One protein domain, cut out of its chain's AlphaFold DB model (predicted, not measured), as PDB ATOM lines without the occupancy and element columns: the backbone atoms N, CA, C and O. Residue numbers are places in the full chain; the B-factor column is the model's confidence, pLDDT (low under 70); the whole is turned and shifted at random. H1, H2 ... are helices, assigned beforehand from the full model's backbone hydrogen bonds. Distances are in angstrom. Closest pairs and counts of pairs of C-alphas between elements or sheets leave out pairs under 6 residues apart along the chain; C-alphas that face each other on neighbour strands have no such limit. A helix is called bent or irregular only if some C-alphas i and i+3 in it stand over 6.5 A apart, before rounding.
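Overview. This is residues 2 to 131 of the 195 residues of an uncharacterized protein of Colletotrichum shisoi (UniProt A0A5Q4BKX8). Picture one long helix, H5, with other helices set along it: H4 crosses it, packing on its residues 105 to 117, H1 meets its residues 115 to 123 with residues 14 to 18 alone, and a helical hairpin of H2 and H3 is joined by residues 64 to 72 of H3 to the last residues of H5, 124 to 128. The hairpin H2 and H3 makes one end of an elongated body, and the turn between H4 and H5 lies at the other end, where residues 98 to 103, of which 102 and 103 belong to H5, stick out. The printed part has 130 residues with five named helices, H1 to H5 in chain order, and no named strand, an all helix domain. It is only just loose, close to compact, with a radius of gyration of the C-alphas of 17.1 A and spans of 59 by 30 by 22 A.

Arrangement. Begin at the hub, H5, residues 102 to 128, which touches three helices. H4, residues 79 to 96, touches it at a steep tilt of 48 degrees, opposite ways; the closest C-alphas, of Val 86 and Glu 113, are 5.9 A apart. H1, residues 2 to 18, touches H5 with residues 14 to 18 alone, at a steep tilt of 46 degrees, the same way; the C-alphas of Thr 18 and Val 120 come closest, at 5.7 A. H1 and H4 only just touch, with 3 pairs of C-alphas within 8 A, the closest those of Ala 13 and Glu 89 at 7.2 A; their shallow tilt is 18 degrees, opposite ways. Farther along H5, look for H3, residues 57 to 74, which touches it with residues 64 to 72 alone, at a steep tilt of 48 degrees, opposite ways; the closest C-alphas, of Ser 65 and Lys 128, are 4.2 A apart. H2, residues 33 to 52, forms a hairpin with H3 at a shallow tilt of 4 degrees; the C-alphas of Ala 50 and Leu 57 come closest, at 6.1 A. H2 is apart from H1, H4 and H5. In H1, H2, H3 and H5 every O i to N i+4 pair is within hydrogen-bond range; in H4 12 of 14 are.

Along the chain. Find C-alpha 102 at (184.332, 167.240, 164.129); from there H5 runs 39.2 A to C-alpha 128 at (163.594, 171.012, 131.098). H1 begins at C-alpha 2, at (178.399, 187.659, 159.819), and is 24.3 A long. H2 measures 29.0 A, H3 25.7 A and H4 25.8 A. H4 has a kink of 29 degrees near residue 90; it is neither bent nor irregular, but only just: C-alphas 92 and 95 are 6.2 A apart.

Size, cuts and confidence. The two C-alphas farthest apart, of Gly 54 and Asn 100, are 59.5 A apart. The printed part has no cut. The link from H1 to H2, residues 19 to 32, is long; the other three are tight. Look there for low confidence: residues 20 to 28 are under 70, while the mean pLDDT of the printed part is 88.2.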
ATOM      1  N   ARG A   2     177.570 188.857 160.089       77.19
ATOM      2  CA  ARG A   2     178.399 187.659 159.819       77.19
ATOM      3  C   ARG A   2     177.607 186.531 159.138       77.19
ATOM      4  O   ARG A   2     178.061 186.014 158.124       77.19
ATOM      5  N   ASP A   3     176.411 186.227 159.637       84.50
ATOM      6  CA  ASP A   3     175.572 185.144 159.099       84.50
ATOM      7  C   ASP A   3     175.077 185.459 157.681       84.50
ATOM      8  O   ASP A   3     175.208 184.644 156.775       84.50
ATOM      9  N   SER A   4     174.614 186.692 157.460       87.25
ATOM     10  CA  SER A   4     174.197 187.202 156.148       87.25
ATOM     11  C   SER A   4     175.331 187.161 155.116       87.25
ATOM     12  O   SER A   4     175.098 186.870 153.947       87.25
ATOM     13  N   PHE A   5     176.567 187.434 155.544       87.69
ATOM     14  CA  PHE A   5     177.745 187.340 154.685       87.69
ATOM     15  C   PHE A   5     178.061 185.887 154.314       87.69
ATOM     16  O   PHE A   5     178.269 185.592 153.139       87.69
ATOM     17  N   LEU A   6     178.032 184.969 155.288       89.31
ATOM     18  CA  LEU A   6     178.239 183.538 155.041       89.31
ATOM     19  C   LEU A   6     177.171 182.973 154.092       89.31
ATOM     20  O   LEU A   6     177.497 182.252 153.153       89.31
ATOM     21  N   GLN A   7     175.910 183.358 154.287       92.38
ATOM     22  CA  GLN A   7     174.812 182.998 153.395       92.38
ATOM     23  C   GLN A   7     175.036 183.529 151.970       92.38
ATOM     24  O   GLN A   7     174.865 182.780 151.011       92.38
ATOM     25  N   GLY A   8     175.490 184.779 151.828       91.69
ATOM     26  CA  GLY A   8     175.875 185.358 150.536       91.69
ATOM     27  C   GLY A   8     176.995 184.591 149.836       91.69
ATOM     28  O   GLY A   8     176.926 184.362 148.626       91.69
ATOM     29  N   MET A   9     178.001 184.135 150.589       90.94
ATOM     30  CA  MET A   9     179.069 183.293 150.049       90.94
ATOM     31  C   MET A   9     178.533 181.950 149.547       90.94
ATOM     32  O   MET A   9     178.848 181.567 148.422       90.94
ATOM     33  N   ILE A  10     177.687 181.276 150.334       92.62
ATOM     34  CA  ILE A  10     177.072 179.999 149.944       92.62
ATOM     35  C   ILE A  10     176.240 180.175 148.672       92.62
ATOM     36  O   ILE A  10     176.427 179.425 147.720       92.62
ATOM     37  N   TRP A  11     175.380 181.196 148.594       93.44
ATOM     38  CA  TRP A  11     174.599 181.455 147.381       93.44
ATOM     39  C   TRP A  11     175.473 181.756 146.167       93.44
ATOM     40  O   TRP A  11     175.193 181.271 145.074       93.44
ATOM     41  N   THR A  12     176.543 182.530 146.346       89.88
ATOM     42  CA  THR A  12     177.486 182.826 145.261       89.88
ATOM     43  C   THR A  12     178.151 181.551 144.746       89.88
ATOM     44  O   THR A  12     178.247 181.365 143.534       89.88
ATOM     45  N   ALA A  13     178.580 180.669 145.651       89.69
ATOM     46  CA  ALA A  13     179.181 179.387 145.309       89.69
ATOM     47  C   ALA A  13     178.174 178.483 144.586       89.69
ATOM     48  O   ALA A  13     178.393 178.120 143.431       89.69
ATOM     49  N   VAL A  14     177.032 178.206 145.222       91.19
ATOM     50  CA  VAL A  14     175.959 177.368 144.671       91.19
ATOM     51  C   VAL A  14     175.582 177.854 143.284       91.19
ATOM     52  O   VAL A  14     175.619 177.078 142.329       91.19
ATOM     53  N   CYS A  15     175.278 179.143 143.128       90.00
ATOM     54  CA  CYS A  15     174.902 179.647 141.824       90.00
ATOM     55  C   CYS A  15     176.051 179.617 140.823       90.00
ATOM     56  O   CYS A  15     175.795 179.318 139.668       90.00
ATOM     57  N   GLY A  16     177.292 179.862 141.238       86.19
ATOM     58  CA  GLY A  16     178.453 179.806 140.354       86.19
ATOM     59  C   GLY A  16     178.670 178.441 139.696       86.19
ATOM     60  O   GLY A  16     179.055 178.402 138.531       86.19
ATOM     61  N   TYR A  17     178.392 177.348 140.410       86.25
ATOM     62  CA  TYR A  17     178.591 175.979 139.910       86.25
ATOM     63  C   TYR A  17     177.342 175.332 139.295       86.25
ATOM     64  O   TYR A  17     177.455 174.353 138.553       86.25
ATOM     65  N   THR A  18     176.151 175.848 139.612       87.50
ATOM     66  CA  THR A  18     174.877 175.243 139.182       87.50
ATOM     67  C   THR A  18     174.131 176.085 138.157       87.50
ATOM     68  O   THR A  18     173.644 175.547 137.168       87.50
ATOM     69  N   PHE A  19     174.054 177.404 138.351       84.94
ATOM     70  CA  PHE A  19     173.305 178.312 137.487       84.94
ATOM     71  C   PHE A  19     174.271 179.123 136.631       84.94
ATOM     72  O   PHE A  19     175.083 179.914 137.097       84.94
ATOM     73  N   GLU A  20     174.152 178.979 135.325       64.75
ATOM     74  CA  GLU A  20     175.234 179.287 134.394       64.75
ATOM     75  C   GLU A  20     175.461 180.794 134.123       64.75
ATOM     76  O   GLU A  20     176.110 181.155 133.135       64.75
ATOM     77  N   ASP A  21     174.922 181.672 134.973       60.16
ATOM     78  CA  ASP A  21     174.888 183.135 134.835       60.16
ATOM     79  C   ASP A  21     175.598 183.891 135.977       60.16
ATOM     80  O   ASP A  21     175.532 185.118 136.035       60.16
ATOM     81  N   VAL A  22     176.287 183.190 136.891       57.62
ATOM     82  CA  VAL A  22     176.817 183.817 138.123       57.62
ATOM     83  C   VAL A  22     178.348 183.878 138.206       57.62
ATOM     84  O   VAL A  22     178.877 184.862 138.724       57.62
ATOM     85  N   ARG A  23     179.095 182.915 137.646       51.38
ATOM     86  CA  ARG A  23     180.572 182.963 137.587       51.38
ATOM     87  C   ARG A  23     181.092 183.080 136.150       51.38
ATOM     88  O   ARG A  23     180.564 182.483 135.218       51.38
ATOM     89  N   ARG A  24     182.140 183.902 135.971       45.28
ATOM     90  CA  ARG A  24     182.855 184.088 134.691       45.28
ATOM     91  C   ARG A  24     183.846 182.963 134.389       45.28
ATOM     92  O   ARG A  24     184.199 182.804 133.222       45.28
ATOM     93  N   ASP A  25     184.295 182.213 135.397       49.19
ATOM     94  CA  ASP A  25     184.997 180.955 135.153       49.19
ATOM     95  C   ASP A  25     183.949 179.863 134.907       49.19
ATOM     96  O   ASP A  25     182.943 179.775 135.604       49.19
ATOM     97  N   GLN A  26     184.112 179.147 133.799       52.75
ATOM     98  CA  GLN A  26     183.122 178.226 133.233       52.75
ATOM     99  C   GLN A  26     183.595 176.772 133.340       52.75
ATOM    100  O   GLN A  26     183.212 175.950 132.505       52.75
ATOM    101  N   SER A  27     184.506 176.451 134.266       51.47
ATOM    102  CA  SER A  27     185.225 175.173 134.188       51.47
ATOM    103  C   SER A  27     184.480 173.981 134.781       51.47
ATOM    104  O   SER A  27     184.786 172.862 134.383       51.47
ATOM    105  N   ALA A  28     183.481 174.182 135.646       57.72
ATOM    106  CA  ALA A  28     182.718 173.078 136.229       57.72
ATOM    107  C   ALA A  28     181.211 173.367 136.217       57.72
ATOM    108  O   ALA A  28     180.716 174.166 137.006       57.72
ATOM    109  N   THR A  29     180.482 172.704 135.317       73.50
ATOM    110  CA  THR A  29     179.017 172.616 135.366       73.50
ATOM    111  C   THR A  29     178.641 171.233 135.878       73.50
ATOM    112  O   THR A  29     178.930 170.232 135.221       73.50
ATOM    113  N   ILE A  30     177.999 171.179 137.047       84.00
ATOM    114  CA  ILE A  30     177.621 169.912 137.695       84.00
ATOM    115  C   ILE A  30     176.565 169.156 136.863       84.00
ATOM    116  O   ILE A  30     176.616 167.932 136.727       84.00
ATOM    117  N   TRP A  31     175.631 169.889 136.247       91.12
ATOM    118  CA  TRP A  31     174.600 169.334 135.369       91.12
ATOM    119  C   TRP A  31     175.074 169.237 133.913       91.12
ATOM    120  O   TRP A  31     175.579 170.207 133.342       91.12
ATOM    121  N   GLY A  32     174.895 168.067 133.296       87.81
ATOM    122  CA  GLY A  32     175.168 167.814 131.880       87.81
ATOM    123  C   GLY A  32     176.647 167.856 131.482       87.81
ATOM    124  O   GLY A  32     176.959 167.685 130.300       87.81
ATOM    125  N   GLY A  33     177.564 168.099 132.426       86.88
ATOM    126  CA  GLY A  33     178.998 168.235 132.177       86.88
ATOM    127  C   GLY A  33     179.309 169.183 131.012       86.88
ATOM    128  O   GLY A  33     178.626 170.185 130.785       86.88
ATOM    129  N   GLY A  34     180.314 168.836 130.205       85.56
ATOM    130  CA  GLY A  34     180.679 169.630 129.027       85.56
ATOM    131  C   GLY A  34     179.544 169.794 128.004       85.56
ATOM    132  O   GLY A  34     179.453 170.841 127.359       85.56
ATOM    133  N   ALA A  35     178.651 168.804 127.882       89.31
ATOM    134  CA  ALA A  35     177.505 168.872 126.976       89.31
ATOM    135  C   ALA A  35     176.466 169.900 127.448       89.31
ATOM    136  O   ALA A  35     176.004 170.698 126.635       89.31
ATOM    137  N   GLY A  36     176.158 169.929 128.749       89.00
ATOM    138  CA  GLY A  36     175.294 170.929 129.381       89.00
ATOM    139  C   GLY A  36     175.844 172.341 129.190       89.00
ATOM    140  O   GLY A  36     175.163 173.198 128.630       89.00
ATOM    141  N   SER A  37     177.127 172.549 129.506       85.62
ATOM    142  CA  SER A  37     177.804 173.840 129.308       85.62
ATOM    143  C   SER A  37     177.745 174.327 127.851       85.62
ATOM    144  O   SER A  37     177.424 175.491 127.582       85.62
ATOM    145  N   ALA A  38     178.024 173.448 126.882       88.81
ATOM    146  CA  ALA A  38     177.955 173.789 125.461       88.81
ATOM    147  C   ALA A  38     176.517 174.088 125.005       88.81
ATOM    148  O   ALA A  38     176.275 175.090 124.324       88.81
ATOM    149  N   PHE A  39     175.564 173.249 125.413       91.75
ATOM    150  CA  PHE A  39     174.142 173.410 125.128       91.75
ATOM    151  C   PHE A  39     173.622 174.761 125.610       91.75
ATOM    152  O   PHE A  39     172.956 175.475 124.861       91.75
ATOM    153  N   SER A  40     173.977 175.163 126.819       88.88
ATOM    154  CA  SER A  40     173.458 176.394 127.388       88.88
ATOM    155  C   SER A  40     174.064 177.664 126.813       88.88
ATOM    156  O   SER A  40     173.385 178.691 126.714       88.88
ATOM    157  N   LYS A  41     175.325 177.609 126.369       88.75
ATOM    158  CA  LYS A  41     175.926 178.680 125.558       88.75
ATOM    159  C   LYS A  41     175.175 178.842 124.239       88.75
ATOM    160  O   LYS A  41     174.819 179.963 123.870       88.75
ATOM    161  N   LEU A  42     174.891 177.729 123.560       91.44
ATOM    162  CA  LEU A  42     174.115 177.733 122.321       91.44
ATOM    163  C   LEU A  42     172.695 178.261 122.555       91.44
ATOM    164  O   LEU A  42     172.227 179.112 121.801       91.44
ATOM    165  N   PHE A  43     172.028 177.819 123.623       92.19
ATOM    166  CA  PHE A  43     170.703 178.305 123.993       92.19
ATOM    167  C   PHE A  43     170.682 179.823 124.180       92.19
ATOM    168  O   PHE A  43     169.820 180.485 123.606       92.19
ATOM    169  N   ARG A  44     171.645 180.393 124.911       88.75
ATOM    170  CA  ARG A  44     171.733 181.849 125.109       88.75
ATOM    171  C   ARG A  44     171.899 182.607 123.796       88.75
ATOM    172  O   ARG A  44     171.214 183.609 123.586       88.75
ATOM    173  N   LEU A  45     172.752 182.109 122.900       90.44
ATOM    174  CA  LEU A  45     172.935 182.698 121.573       90.44
ATOM    175  C   LEU A  45     171.629 182.682 120.766       90.44
ATOM    176  O   LEU A  45     171.226 183.710 120.216       90.44
ATOM    177  N   LEU A  46     170.951 181.533 120.720       91.81
ATOM    178  CA  LEU A  46     169.690 181.373 119.995       91.81
ATOM    179  C   LEU A  46     168.580 182.240 120.593       91.81
ATOM    180  O   LEU A  46     167.867 182.914 119.853       91.81
ATOM    181  N   PHE A  47     168.461 182.270 121.920       90.62
ATOM    182  CA  PHE A  47     167.457 183.064 122.621       90.62
ATOM    183  C   PHE A  47     167.656 184.565 122.383       90.62
ATOM    184  O   PHE A  47     166.710 185.249 121.994       90.62
ATOM    185  N   GLY A  48     168.883 185.078 122.537       89.94
ATOM    186  CA  GLY A  48     169.193 186.491 122.290       89.94
ATOM    187  C   GLY A  48     168.970 186.904 120.832       89.94
ATOM    188  O   GLY A  48     168.410 187.970 120.561       89.94
ATOM    189  N   THR A  49     169.332 186.031 119.888       90.56
ATOM    190  CA  THR A  49     169.084 186.257 118.454       90.56
ATOM    191  C   THR A  49     167.588 186.292 118.156       90.56
ATOM    192  O   THR A  49     167.113 187.225 117.511       90.56
ATOM    193  N   ALA A  50     166.825 185.321 118.666       89.56
ATOM    194  CA  ALA A  50     165.385 185.257 118.455       89.56
ATOM    195  C   ALA A  50     164.653 186.452 119.080       89.56
ATOM    196  O   ALA A  50     163.747 187.000 118.457       89.56
ATOM    197  N   GLN A  51     165.081 186.900 120.263       87.19
ATOM    198  CA  GLN A  51     164.535 188.087 120.917       87.19
ATOM    199  C   GLN A  51     164.795 189.359 120.098       87.19
ATOM    200  O   GLN A  51     163.885 190.162 119.917       87.19
ATOM    201  N   THR A  52     166.009 189.525 119.567       88.19
ATOM    202  CA  THR A  52     166.388 190.713 118.781       88.19
ATOM    203  C   THR A  52     165.693 190.745 117.420       88.19
ATOM    204  O   THR A  52     165.244 191.795 116.973       88.19
ATOM    205  N   ALA A  53     165.573 189.589 116.767       88.06
ATOM    206  CA  ALA A  53     164.944 189.463 115.457       88.06
ATOM    207  C   ALA A  53     163.402 189.426 115.510       88.06
ATOM    208  O   ALA A  53     162.773 189.270 114.466       88.06
ATOM    209  N   GLY A  54     162.781 189.496 116.698       79.50
ATOM    210  CA  GLY A  54     161.330 189.323 116.854       79.50
ATOM    211  C   GLY A  54     160.831 187.947 116.393       79.50
ATOM    212  O   GLY A  54     159.702 187.810 115.930       79.50
ATOM    213  N   SER A  55     161.698 186.935 116.458       82.19
ATOM    214  CA  SER A  55     161.417 185.569 116.012       82.19
ATOM    215  C   SER A  55     160.656 184.762 117.070       82.19
ATOM    216  O   SER A  55     160.404 185.213 118.187       82.19
ATOM    217  N   ASN A  56     160.288 183.527 116.720       86.12
ATOM    218  CA  ASN A  56     159.488 182.651 117.570       86.12
ATOM    219  C   ASN A  56     160.273 182.138 118.800       86.12
ATOM    220  O   ASN A  56     160.926 181.094 118.751       86.12
ATOM    221  N   LEU A  57     160.171 182.859 119.923       90.25
ATOM    222  CA  LEU A  57     160.749 182.469 121.218       90.25
ATOM    223  C   LEU A  57     160.225 181.120 121.730       90.25
ATOM    224  O   LEU A  57     160.979 180.383 122.368       90.25
ATOM    225  N   ALA A  58     158.975 180.766 121.412       91.94
ATOM    226  CA  ALA A  58     158.387 179.490 121.811       91.94
ATOM    227  C   ALA A  58     159.134 178.309 121.187       91.94
ATOM    228  O   ALA A  58     159.416 177.332 121.876       91.94
ATOM    229  N   ALA A  59     159.535 178.426 119.918       92.94
ATOM    230  CA  ALA A  59     160.311 177.387 119.245       92.94
ATOM    231  C   ALA A  59     161.687 177.183 119.902       92.94
ATOM    232  O   ALA A  59     162.096 176.048 120.142       92.94
ATOM    233  N   VAL A  60     162.381 178.271 120.259       93.81
ATOM    234  CA  VAL A  60     163.691 178.193 120.931       93.81
ATOM    235  C   VAL A  60     163.561 177.563 122.319       93.81
ATOM    236  O   VAL A  60     164.367 176.713 122.696       93.81
ATOM    237  N   LEU A  61     162.541 177.943 123.088       94.00
ATOM    238  CA  LEU A  61     162.331 177.416 124.437       94.00
ATOM    239  C   LEU A  61     161.783 175.985 124.442       94.00
ATOM    240  O   LEU A  61     162.122 175.206 125.337       94.00
ATOM    241  N   GLN A  62     161.008 175.598 123.427       95.56
ATOM    242  CA  GLN A  62     160.649 174.205 123.192       95.56
ATOM    243  C   GLN A  62     161.898 173.369 122.901       95.56
ATOM    244  O   GLN A  62     162.126 172.385 123.611       95.56
ATOM    245  N   TRP A  63     162.726 173.800 121.940       95.75
ATOM    246  CA  TRP A  63     163.993 173.146 121.602       95.75
ATOM    247  C   TRP A  63     164.897 172.994 122.830       95.75
ATOM    248  O   TRP A  63     165.417 171.905 123.077       95.75
ATOM    249  N   LYS A  64     165.021 174.052 123.643       95.25
ATOM    250  CA  LYS A  64     165.739 174.015 124.921       95.25
ATOM    251  C   LYS A  64     165.164 172.927 125.830       95.25
ATOM    252  O   LYS A  64     165.912 172.076 126.294       95.25
ATOM    253  N   SER A  65     163.850 172.920 126.060       96.44
ATOM    254  CA  SER A  65     163.213 171.963 126.974       96.44
ATOM    255  C   SER A  65     163.412 170.503 126.548       96.44
ATOM    256  O   SER A  65     163.631 169.632 127.386       96.44
ATOM    257  N   GLU A  66     163.335 170.219 125.248       96.88
ATOM    258  CA  GLU A  66     163.479 168.873 124.686       96.88
ATOM    259  C   GLU A  66     164.941 168.421 124.700       96.88
ATOM    260  O   GLU A  66     165.240 167.324 125.172       96.88
ATOM    261  N   SER A  67     165.861 169.298 124.293       96.56
ATOM    262  CA  SER A  67     167.301 169.022 124.332       96.56
ATOM    263  C   SER A  67     167.800 168.825 125.762       96.56
ATOM    264  O   SER A  67     168.563 167.901 126.026       96.56
ATOM    265  N   ALA A  68     167.316 169.633 126.710       95.69
ATOM    266  CA  ALA A  68     167.653 169.487 128.120       95.69
ATOM    267  C   ALA A  68     167.197 168.136 128.683       95.69
ATOM    268  O   ALA A  68     167.951 167.517 129.424       95.69
ATOM    269  N   ARG A  69     166.004 167.638 128.312       96.94
ATOM    270  CA  ARG A  69     165.556 166.291 128.721       96.94
ATOM    271  C   ARG A  69     166.482 165.200 128.192       96.94
ATOM    272  O   ARG A  69     166.749 164.245 128.910       96.94
ATOM    273  N   LEU A  70     166.968 165.343 126.959       96.12
ATOM    274  CA  LEU A  70     167.911 164.389 126.379       96.12
ATOM    275  C   LEU A  70     169.261 164.418 127.106       96.12
ATOM    276  O   LEU A  70     169.778 163.360 127.449       96.12
ATOM    277  N   ILE A  71     169.810 165.606 127.378       94.50
ATOM    278  CA  ILE A  71     171.069 165.764 128.127       94.50
ATOM    279  C   ILE A  71     170.935 165.180 129.532       94.50
ATOM    280  O   ILE A  71     171.794 164.420 129.964       94.50
ATOM    281  N   ASP A  72     169.837 165.486 130.219       94.19
ATOM    282  CA  ASP A  72     169.547 164.972 131.557       94.19
ATOM    283  C   ASP A  72     169.430 163.439 131.571       94.19
ATOM    284  O   ASP A  72     169.898 162.791 132.497       94.19
ATOM    285  N   HIS A  73     168.856 162.848 130.518       94.50
ATOM    286  CA  HIS A  73     168.707 161.399 130.397       94.50
ATOM    287  C   HIS A  73     170.008 160.671 130.023       94.50
ATOM    288  O   HIS A  73     170.242 159.564 130.499       94.50
ATOM    289  N   VAL A  74     170.828 161.257 129.145       93.62
ATOM    290  CA  VAL A  74     172.040 160.616 128.600       93.62
ATOM    291  C   VAL A  74     173.271 160.884 129.461       93.62
ATOM    292  O   VAL A  74     174.100 159.996 129.630       93.62
ATOM    293  N   VAL A  75     173.411 162.113 129.958       92.00
ATOM    294  CA  VAL A  75     174.580 162.569 130.723       92.00
ATOM    295  C   VAL A  75     174.231 162.721 132.198       92.00
ATOM    296  O   VAL A  75     174.960 162.228 133.050       92.00
ATOM    297  N   GLY A  76     173.111 163.385 132.496       90.38
ATOM    298  CA  GLY A  76     172.661 163.619 133.865       90.38
ATOM    299  C   GLY A  76     173.604 164.514 134.673       90.38
ATOM    300  O   GLY A  76     174.238 165.430 134.144       90.38
ATOM    301  N   THR A  77     173.654 164.257 135.974       91.38
ATOM    302  CA  THR A  77     174.500 164.957 136.945       91.38
ATOM    303  C   THR A  77     175.752 164.133 137.228       91.38
ATOM    304  O   THR A  77     175.637 162.933 137.471       91.38
ATOM    305  N   SER A  78     176.932 164.761 137.244       89.44
ATOM    306  CA  SER A  78     178.150 164.088 137.720       89.44
ATOM    307  C   SER A  78     178.257 164.211 139.235       89.44
ATOM    308  O   SER A  78     178.458 165.305 139.766       89.44
ATOM    309  N   GLU A  79     178.124 163.076 139.918       90.62
ATOM    310  CA  GLU A  79     178.302 162.988 141.366       90.62
ATOM    311  C   GLU A  79     179.755 163.275 141.762       90.62
ATOM    312  O   GLU A  79     179.982 163.978 142.742       90.62
ATOM    313  N   GLU A  80     180.740 162.835 140.965       90.75
ATOM    314  CA  GLU A  80     182.152 163.100 141.266       90.75
ATOM    315  C   GLU A  80     182.465 164.602 141.231       90.75
ATOM    316  O   GLU A  80     183.023 165.139 142.186       90.75
ATOM    317  N   VAL A  81     182.044 165.306 140.173       90.00
ATOM    318  CA  VAL A  81     182.241 166.763 140.064       90.00
ATOM    319  C   VAL A  81     181.480 167.498 141.168       90.00
ATOM    320  O   VAL A  81     181.979 168.485 141.707       90.00
ATOM    321  N   MET A  82     180.283 167.029 141.531       92.06
ATOM    322  CA  MET A  82     179.519 167.605 142.638       92.06
ATOM    323  C   MET A  82     180.279 167.480 143.962       92.06
ATOM    324  O   MET A  82     180.433 168.476 144.664       92.06
ATOM    325  N   GLN A  83     180.800 166.294 144.277       93.62
ATOM    326  CA  GLN A  83     181.576 166.054 145.494       93.62
ATOM    327  C   GLN A  83     182.862 166.889 145.530       93.62
ATOM    328  O   GLN A  83     183.176 167.473 146.568       93.62
ATOM    329  N   GLU A  84     183.580 167.006 144.409       92.00
ATOM    330  CA  GLU A  84     184.772 167.860 144.302       92.00
ATOM    331  C   GLU A  84     184.448 169.330 144.605       92.00
ATOM    332  O   GLU A  84     185.100 169.955 145.443       92.00
ATOM    333  N   VAL A  85     183.393 169.865 143.983       91.31
ATOM    334  CA  VAL A  85     182.949 171.250 144.185       91.31
ATOM    335  C   VAL A  85     182.504 171.500 145.628       91.31
ATOM    336  O   VAL A  85     182.907 172.494 146.237       91.31
ATOM    337  N   VAL A  86     181.690 170.604 146.193       94.19
ATOM    338  CA  VAL A  86     181.219 170.706 147.581       94.19
ATOM    339  C   VAL A  86     182.402 170.685 148.544       94.19
ATOM    340  O   VAL A  86     182.450 171.479 149.484       94.19
ATOM    341  N   PHE A  87     183.387 169.818 148.304       94.25
ATOM    342  CA  PHE A  87     184.577 169.716 149.139       94.25
ATOM    343  C   PHE A  87     185.466 170.962 149.078       94.25
ATOM    344  O   PHE A  87     185.969 171.412 150.116       94.25
ATOM    345  N   ASP A  88     185.646 171.550 147.897       91.88
ATOM    346  CA  ASP A  88     186.426 172.777 147.738       91.88
ATOM    347  C   ASP A  88     185.765 173.971 148.440       91.88
ATOM    348  O   ASP A  88     186.431 174.707 149.180       91.88
ATOM    349  N   GLU A  89     184.447 174.124 148.304       92.69
ATOM    350  CA  GLU A  89     183.703 175.175 149.005       92.69
ATOM    351  C   GLU A  89     183.650 174.917 150.519       92.69
ATOM    352  O   GLU A  89     183.859 175.837 151.317       92.69
ATOM    353  N   TYR A  90     183.507 173.660 150.948       94.06
ATOM    354  CA  TYR A  90     183.621 173.270 152.355       94.06
ATOM    355  C   TYR A  90     184.974 173.680 152.957       94.06
ATOM    356  O   TYR A  90     185.013 174.274 154.037       94.06
ATOM    357  N   LYS A  91     186.104 173.440 152.275       92.06
ATOM    358  CA  LYS A  91     187.433 173.879 152.753       92.06
ATOM    359  C   LYS A  91     187.526 175.394 152.937       92.06
ATOM    360  O   LYS A  91     188.235 175.870 153.827       92.06
ATOM    361  N   GLY A  92     186.853 176.161 152.083       89.69
ATOM    362  CA  GLY A  92     186.775 177.614 152.204       89.69
ATOM    363  C   GLY A  92     185.924 178.045 153.397       89.69
ATOM    364  O   GLY A  92     186.375 178.837 154.230       89.69
ATOM    365  N   LEU A  93     184.712 177.498 153.487       89.81
ATOM    366  CA  LEU A  93     183.675 177.916 154.429       89.81
ATOM    367  C   LEU A  93     183.875 177.367 155.849       89.81
ATOM    368  O   LEU A  93     183.513 178.030 156.821       89.81
ATOM    369  N   SER A  94     184.515 176.208 155.998       89.56
ATOM    370  CA  SER A  94     184.827 175.595 157.302       89.56
ATOM    371  C   SER A  94     185.677 176.498 158.199       89.56
ATOM    372  O   SER A  94     185.583 176.422 159.420       89.56
ATOM    373  N   LYS A  95     186.426 177.446 157.623       88.06
ATOM    374  CA  LYS A  95     187.179 178.473 158.366       88.06
ATOM    375  C   LYS A  95     186.292 179.387 159.217       88.06
ATOM    376  O   LYS A  95     186.792 180.047 160.125       88.06
ATOM    377  N   PHE A  96     184.996 179.461 158.914       85.88
ATOM    378  CA  PHE A  96     184.029 180.235 159.689       85.88
ATOM    379  C   PHE A  96     183.388 179.433 160.823       85.88
ATOM    380  O   PHE A  96     182.720 180.048 161.663       85.88
ATOM    381  N   LEU A  97     183.592 178.113 160.867       85.81
ATOM    382  CA  LEU A  97     183.083 177.248 161.923       85.81
ATOM    383  C   LEU A  97     183.891 177.430 163.219       85.81
ATOM    384  O   LEU A  97     185.090 177.726 163.182       85.81
ATOM    385  N   PRO A  98     183.255 177.271 164.391       83.12
ATOM    386  CA  PRO A  98     183.980 177.199 165.651       83.12
ATOM    387  C   PRO A  98     184.900 175.967 165.647       83.12
ATOM    388  O   PRO A  98     184.459 174.860 165.350       83.12
ATOM    389  N   GLY A  99     186.183 176.164 165.963       79.12
ATOM    390  CA  GLY A  99     187.189 175.103 165.866       79.12
ATOM    391  C   GLY A  99     186.947 173.907 166.799       79.12
ATOM    392  O   GLY A  99     186.329 174.037 167.857       79.12
ATOM    393  N   ASN A 100     187.524 172.760 166.425       70.44
ATOM    394  CA  ASN A 100     187.608 171.513 167.203       70.44
ATOM    395  C   ASN A 100     186.285 170.770 167.457       70.44
ATOM    396  O   ASN A 100     186.186 170.006 168.420       70.44
ATOM    397  N   ASN A 101     185.282 170.926 166.590       83.81
ATOM    398  CA  ASN A 101     184.067 170.118 166.652       83.81
ATOM    399  C   ASN A 101     183.842 169.342 165.350       83.81
ATOM    400  O   ASN A 101     183.102 169.771 164.469       83.81
ATOM    401  N   ARG A 102     184.443 168.150 165.279       85.44
ATOM    402  CA  ARG A 102     184.332 167.240 164.129       85.44
ATOM    403  C   ARG A 102     182.884 166.924 163.745       85.44
ATOM    404  O   ARG A 102     182.577 166.781 162.573       85.44
ATOM    405  N   ARG A 103     181.978 166.842 164.724       88.31
ATOM    406  CA  ARG A 103     180.563 166.579 164.449       88.31
ATOM    407  C   ARG A 103     179.912 167.743 163.699       88.31
ATOM    408  O   ARG A 103     179.161 167.493 162.767       88.31
ATOM    409  N   LEU A 104     180.205 168.986 164.089       88.50
ATOM    410  CA  LEU A 104     179.700 170.170 163.383       88.50
ATOM    411  C   LEU A 104     180.287 170.285 161.976       88.50
ATOM    412  O   LEU A 104     179.584 170.692 161.063       88.50
ATOM    413  N   GLU A 105     181.555 169.921 161.802       89.81
ATOM    414  CA  GLU A 105     182.205 169.854 160.489       89.81
ATOM    415  C   GLU A 105     181.516 168.837 159.566       89.81
ATOM    416  O   GLU A 105     181.136 169.184 158.447       89.81
ATOM    417  N   ASP A 106     181.277 167.618 160.061       91.69
ATOM    418  CA  ASP A 106     180.587 166.559 159.315       91.69
ATOM    419  C   ASP A 106     179.125 166.937 158.995       91.69
ATOM    420  O   ASP A 106     178.633 166.663 157.900       91.69
ATOM    421  N   GLU A 107     178.412 167.562 159.941       93.44
ATOM    422  CA  GLU A 107     177.043 168.061 159.734       93.44
ATOM    423  C   GLU A 107     177.019 169.200 158.702       93.44
ATOM    424  O   GLU A 107     176.193 169.183 157.791       93.44
ATOM    425  N   PHE A 108     177.955 170.148 158.784       92.31
ATOM    426  CA  PHE A 108     178.054 171.259 157.838       92.31
ATOM    427  C   PHE A 108     178.349 170.784 156.413       92.31
ATOM    428  O   PHE A 108     177.714 171.261 155.475       92.31
ATOM    429  N   TYR A 109     179.270 169.829 156.245       94.25
ATOM    430  CA  TYR A 109     179.568 169.249 154.936       94.25
ATOM    431  C   TYR A 109     178.324 168.613 154.296       94.25
ATOM    432  O   TYR A 109     178.032 168.886 153.136       94.25
ATOM    433  N   LYS A 110     177.552 167.830 155.062       95.81
ATOM    434  CA  LYS A 110     176.328 167.172 154.568       95.81
ATOM    435  C   LYS A 110     175.228 168.155 154.184       95.81
ATOM    436  O   LYS A 110     174.559 167.965 153.174       95.81
ATOM    437  N   GLU A 111     175.022 169.199 154.982       95.62
ATOM    438  CA  GLU A 111     174.042 170.235 154.640       95.62
ATOM    439  C   GLU A 111     174.479 171.014 153.394       95.62
ATOM    440  O   GLU A 111     173.650 171.327 152.541       95.62
ATOM    441  N   LEU A 112     175.781 171.279 153.241       95.31
ATOM    442  CA  LEU A 112     176.311 171.908 152.036       95.31
ATOM    443  C   LEU A 112     176.099 171.019 150.803       95.31
ATOM    444  O   LEU A 112     175.594 171.501 149.795       95.31
ATOM    445  N   GLU A 113     176.421 169.729 150.898       96.06
ATOM    446  CA  GLU A 113     176.184 168.740 149.841       96.06
ATOM    447  C   GLU A 113     174.720 168.736 149.392       96.06
ATOM    448  O   GLU A 113     174.429 168.890 148.205       96.06
ATOM    449  N   LYS A 114     173.793 168.680 150.352       96.94
ATOM    450  CA  LYS A 114     172.356 168.711 150.084       96.94
ATOM    451  C   LYS A 114     171.908 169.994 149.381       96.94
ATOM    452  O   LYS A 114     171.109 169.936 148.451       96.94
ATOM    453  N   ILE A 115     172.428 171.157 149.786       96.25
ATOM    454  CA  ILE A 115     172.115 172.435 149.123       96.25
ATOM    455  C   ILE A 115     172.550 172.404 147.650       96.25
ATOM    456  O   ILE A 115     171.827 172.902 146.783       96.25
ATOM    457  N   PHE A 116     173.721 171.835 147.352       95.12
ATOM    458  CA  PHE A 116     174.193 171.686 145.976       95.12
ATOM    459  C   PHE A 116     173.334 170.698 145.181       95.12
ATOM    460  O   PHE A 116     172.958 171.015 144.053       95.12
ATOM    461  N   GLU A 117     172.968 169.557 145.767       95.50
ATOM    462  CA  GLU A 117     172.063 168.581 145.148       95.50
ATOM    463  C   GLU A 117     170.713 169.222 144.779       95.50
ATOM    464  O   GLU A 117     170.282 169.159 143.622       95.50
ATOM    465  N   ASP A 118     170.094 169.930 145.729       96.50
ATOM    466  CA  ASP A 118     168.833 170.646 145.525       96.50
ATOM    467  C   ASP A 118     168.960 171.698 144.408       96.50
ATOM    468  O   ASP A 118     168.084 171.818 143.542       96.50
ATOM    469  N   ALA A 119     170.066 172.448 144.378       94.31
ATOM    470  CA  ALA A 119     170.313 173.461 143.357       94.31
ATOM    471  C   ALA A 119     170.507 172.859 141.957       94.31
ATOM    472  O   ALA A 119     169.975 173.392 140.980       94.31
ATOM    473  N   VAL A 120     171.208 171.728 141.846       93.50
ATOM    474  CA  VAL A 120     171.378 170.996 140.581       93.50
ATOM    475  C   VAL A 120     170.042 170.448 140.090       93.50
ATOM    476  O   VAL A 120     169.701 170.610 138.915       93.50
ATOM    477  N   HIS A 121     169.245 169.857 140.982       94.31
ATOM    478  CA  HIS A 121     167.911 169.364 140.645       94.31
ATOM    479  C   HIS A 121     166.993 170.495 140.160       94.31
ATOM    480  O   HIS A 121     166.255 170.360 139.171       94.31
ATOM    481  N   LEU A 122     167.067 171.650 140.824       94.44
ATOM    482  CA  LEU A 122     166.324 172.842 140.444       94.44
ATOM    483  C   LEU A 122     166.783 173.380 139.082       94.44
ATOM    484  O   LEU A 122     165.944 173.686 138.232       94.44
ATOM    485  N   HIS A 123     168.093 173.429 138.830       93.12
ATOM    486  CA  HIS A 123     168.645 173.821 137.536       93.12
ATOM    487  C   HIS A 123     168.165 172.896 136.409       93.12
ATOM    488  O   HIS A 123     167.621 173.377 135.414       93.12
ATOM    489  N   ALA A 124     168.249 171.575 136.590       93.25
ATOM    490  CA  ALA A 124     167.738 170.604 135.623       93.25
ATOM    491  C   ALA A 124     166.237 170.817 135.346       93.25
ATOM    492  O   ALA A 124     165.788 170.784 134.196       93.25
ATOM    493  N   THR A 125     165.447 171.092 136.386       94.50
ATOM    494  CA  THR A 125     164.017 171.417 136.261       94.50
ATOM    495  C   THR A 125     163.793 172.681 135.432       94.50
ATOM    496  O   THR A 125     162.957 172.689 134.522       94.50
ATOM    497  N   PHE A 126     164.564 173.739 135.687       93.44
ATOM    498  CA  PHE A 126     164.507 174.970 134.903       93.44
ATOM    499  C   PHE A 126     164.873 174.726 133.445       93.44
ATOM    500  O   PHE A 126     164.168 175.214 132.559       93.44
ATOM    501  N   MET A 127     165.912 173.936 133.169       92.69
ATOM    502  CA  MET A 127     166.349 173.641 131.805       92.69
ATOM    503  C   MET A 127     165.317 172.814 131.028       92.69
ATOM    504  O   MET A 127     165.028 173.128 129.874       92.69
ATOM    505  N   LYS A 128     164.666 171.844 131.681       94.75
ATOM    506  CA  LYS A 128     163.594 171.012 131.098       94.75
ATOM    507  C   LYS A 128     162.250 171.734 130.938       94.75
ATOM    508  O   LYS A 128     161.336 171.194 130.314       94.75
ATOM    509  N   SER A 129     162.102 172.939 131.486       94.69
ATOM    510  CA  SER A 129     160.892 173.749 131.330       94.69
ATOM    511  C   SER A 129     160.896 174.558 130.029       94.69
ATOM    512  O   SER A 129     161.946 175.019 129.573       94.69
ATOM    513  N   ARG A 130     159.702 174.785 129.464       95.19
ATOM    514  CA  ARG A 130     159.478 175.753 128.371       95.19
ATOM    515  C   ARG A 130     159.373 177.197 128.865       95.19
ATOM    516  O   ARG A 130     159.457 178.118 128.056       95.19
ATOM    517  N   ALA A 131     159.223 177.399 130.175       94.19
ATOM    518  CA  ALA A 131     159.448 178.698 130.788       94.19
ATOM    519  C   ALA A 131     160.956 178.979 130.870       94.19
ATOM    520  O   ALA A 131     161.788 178.075 131.015       94.19
TER     521      ALA A 131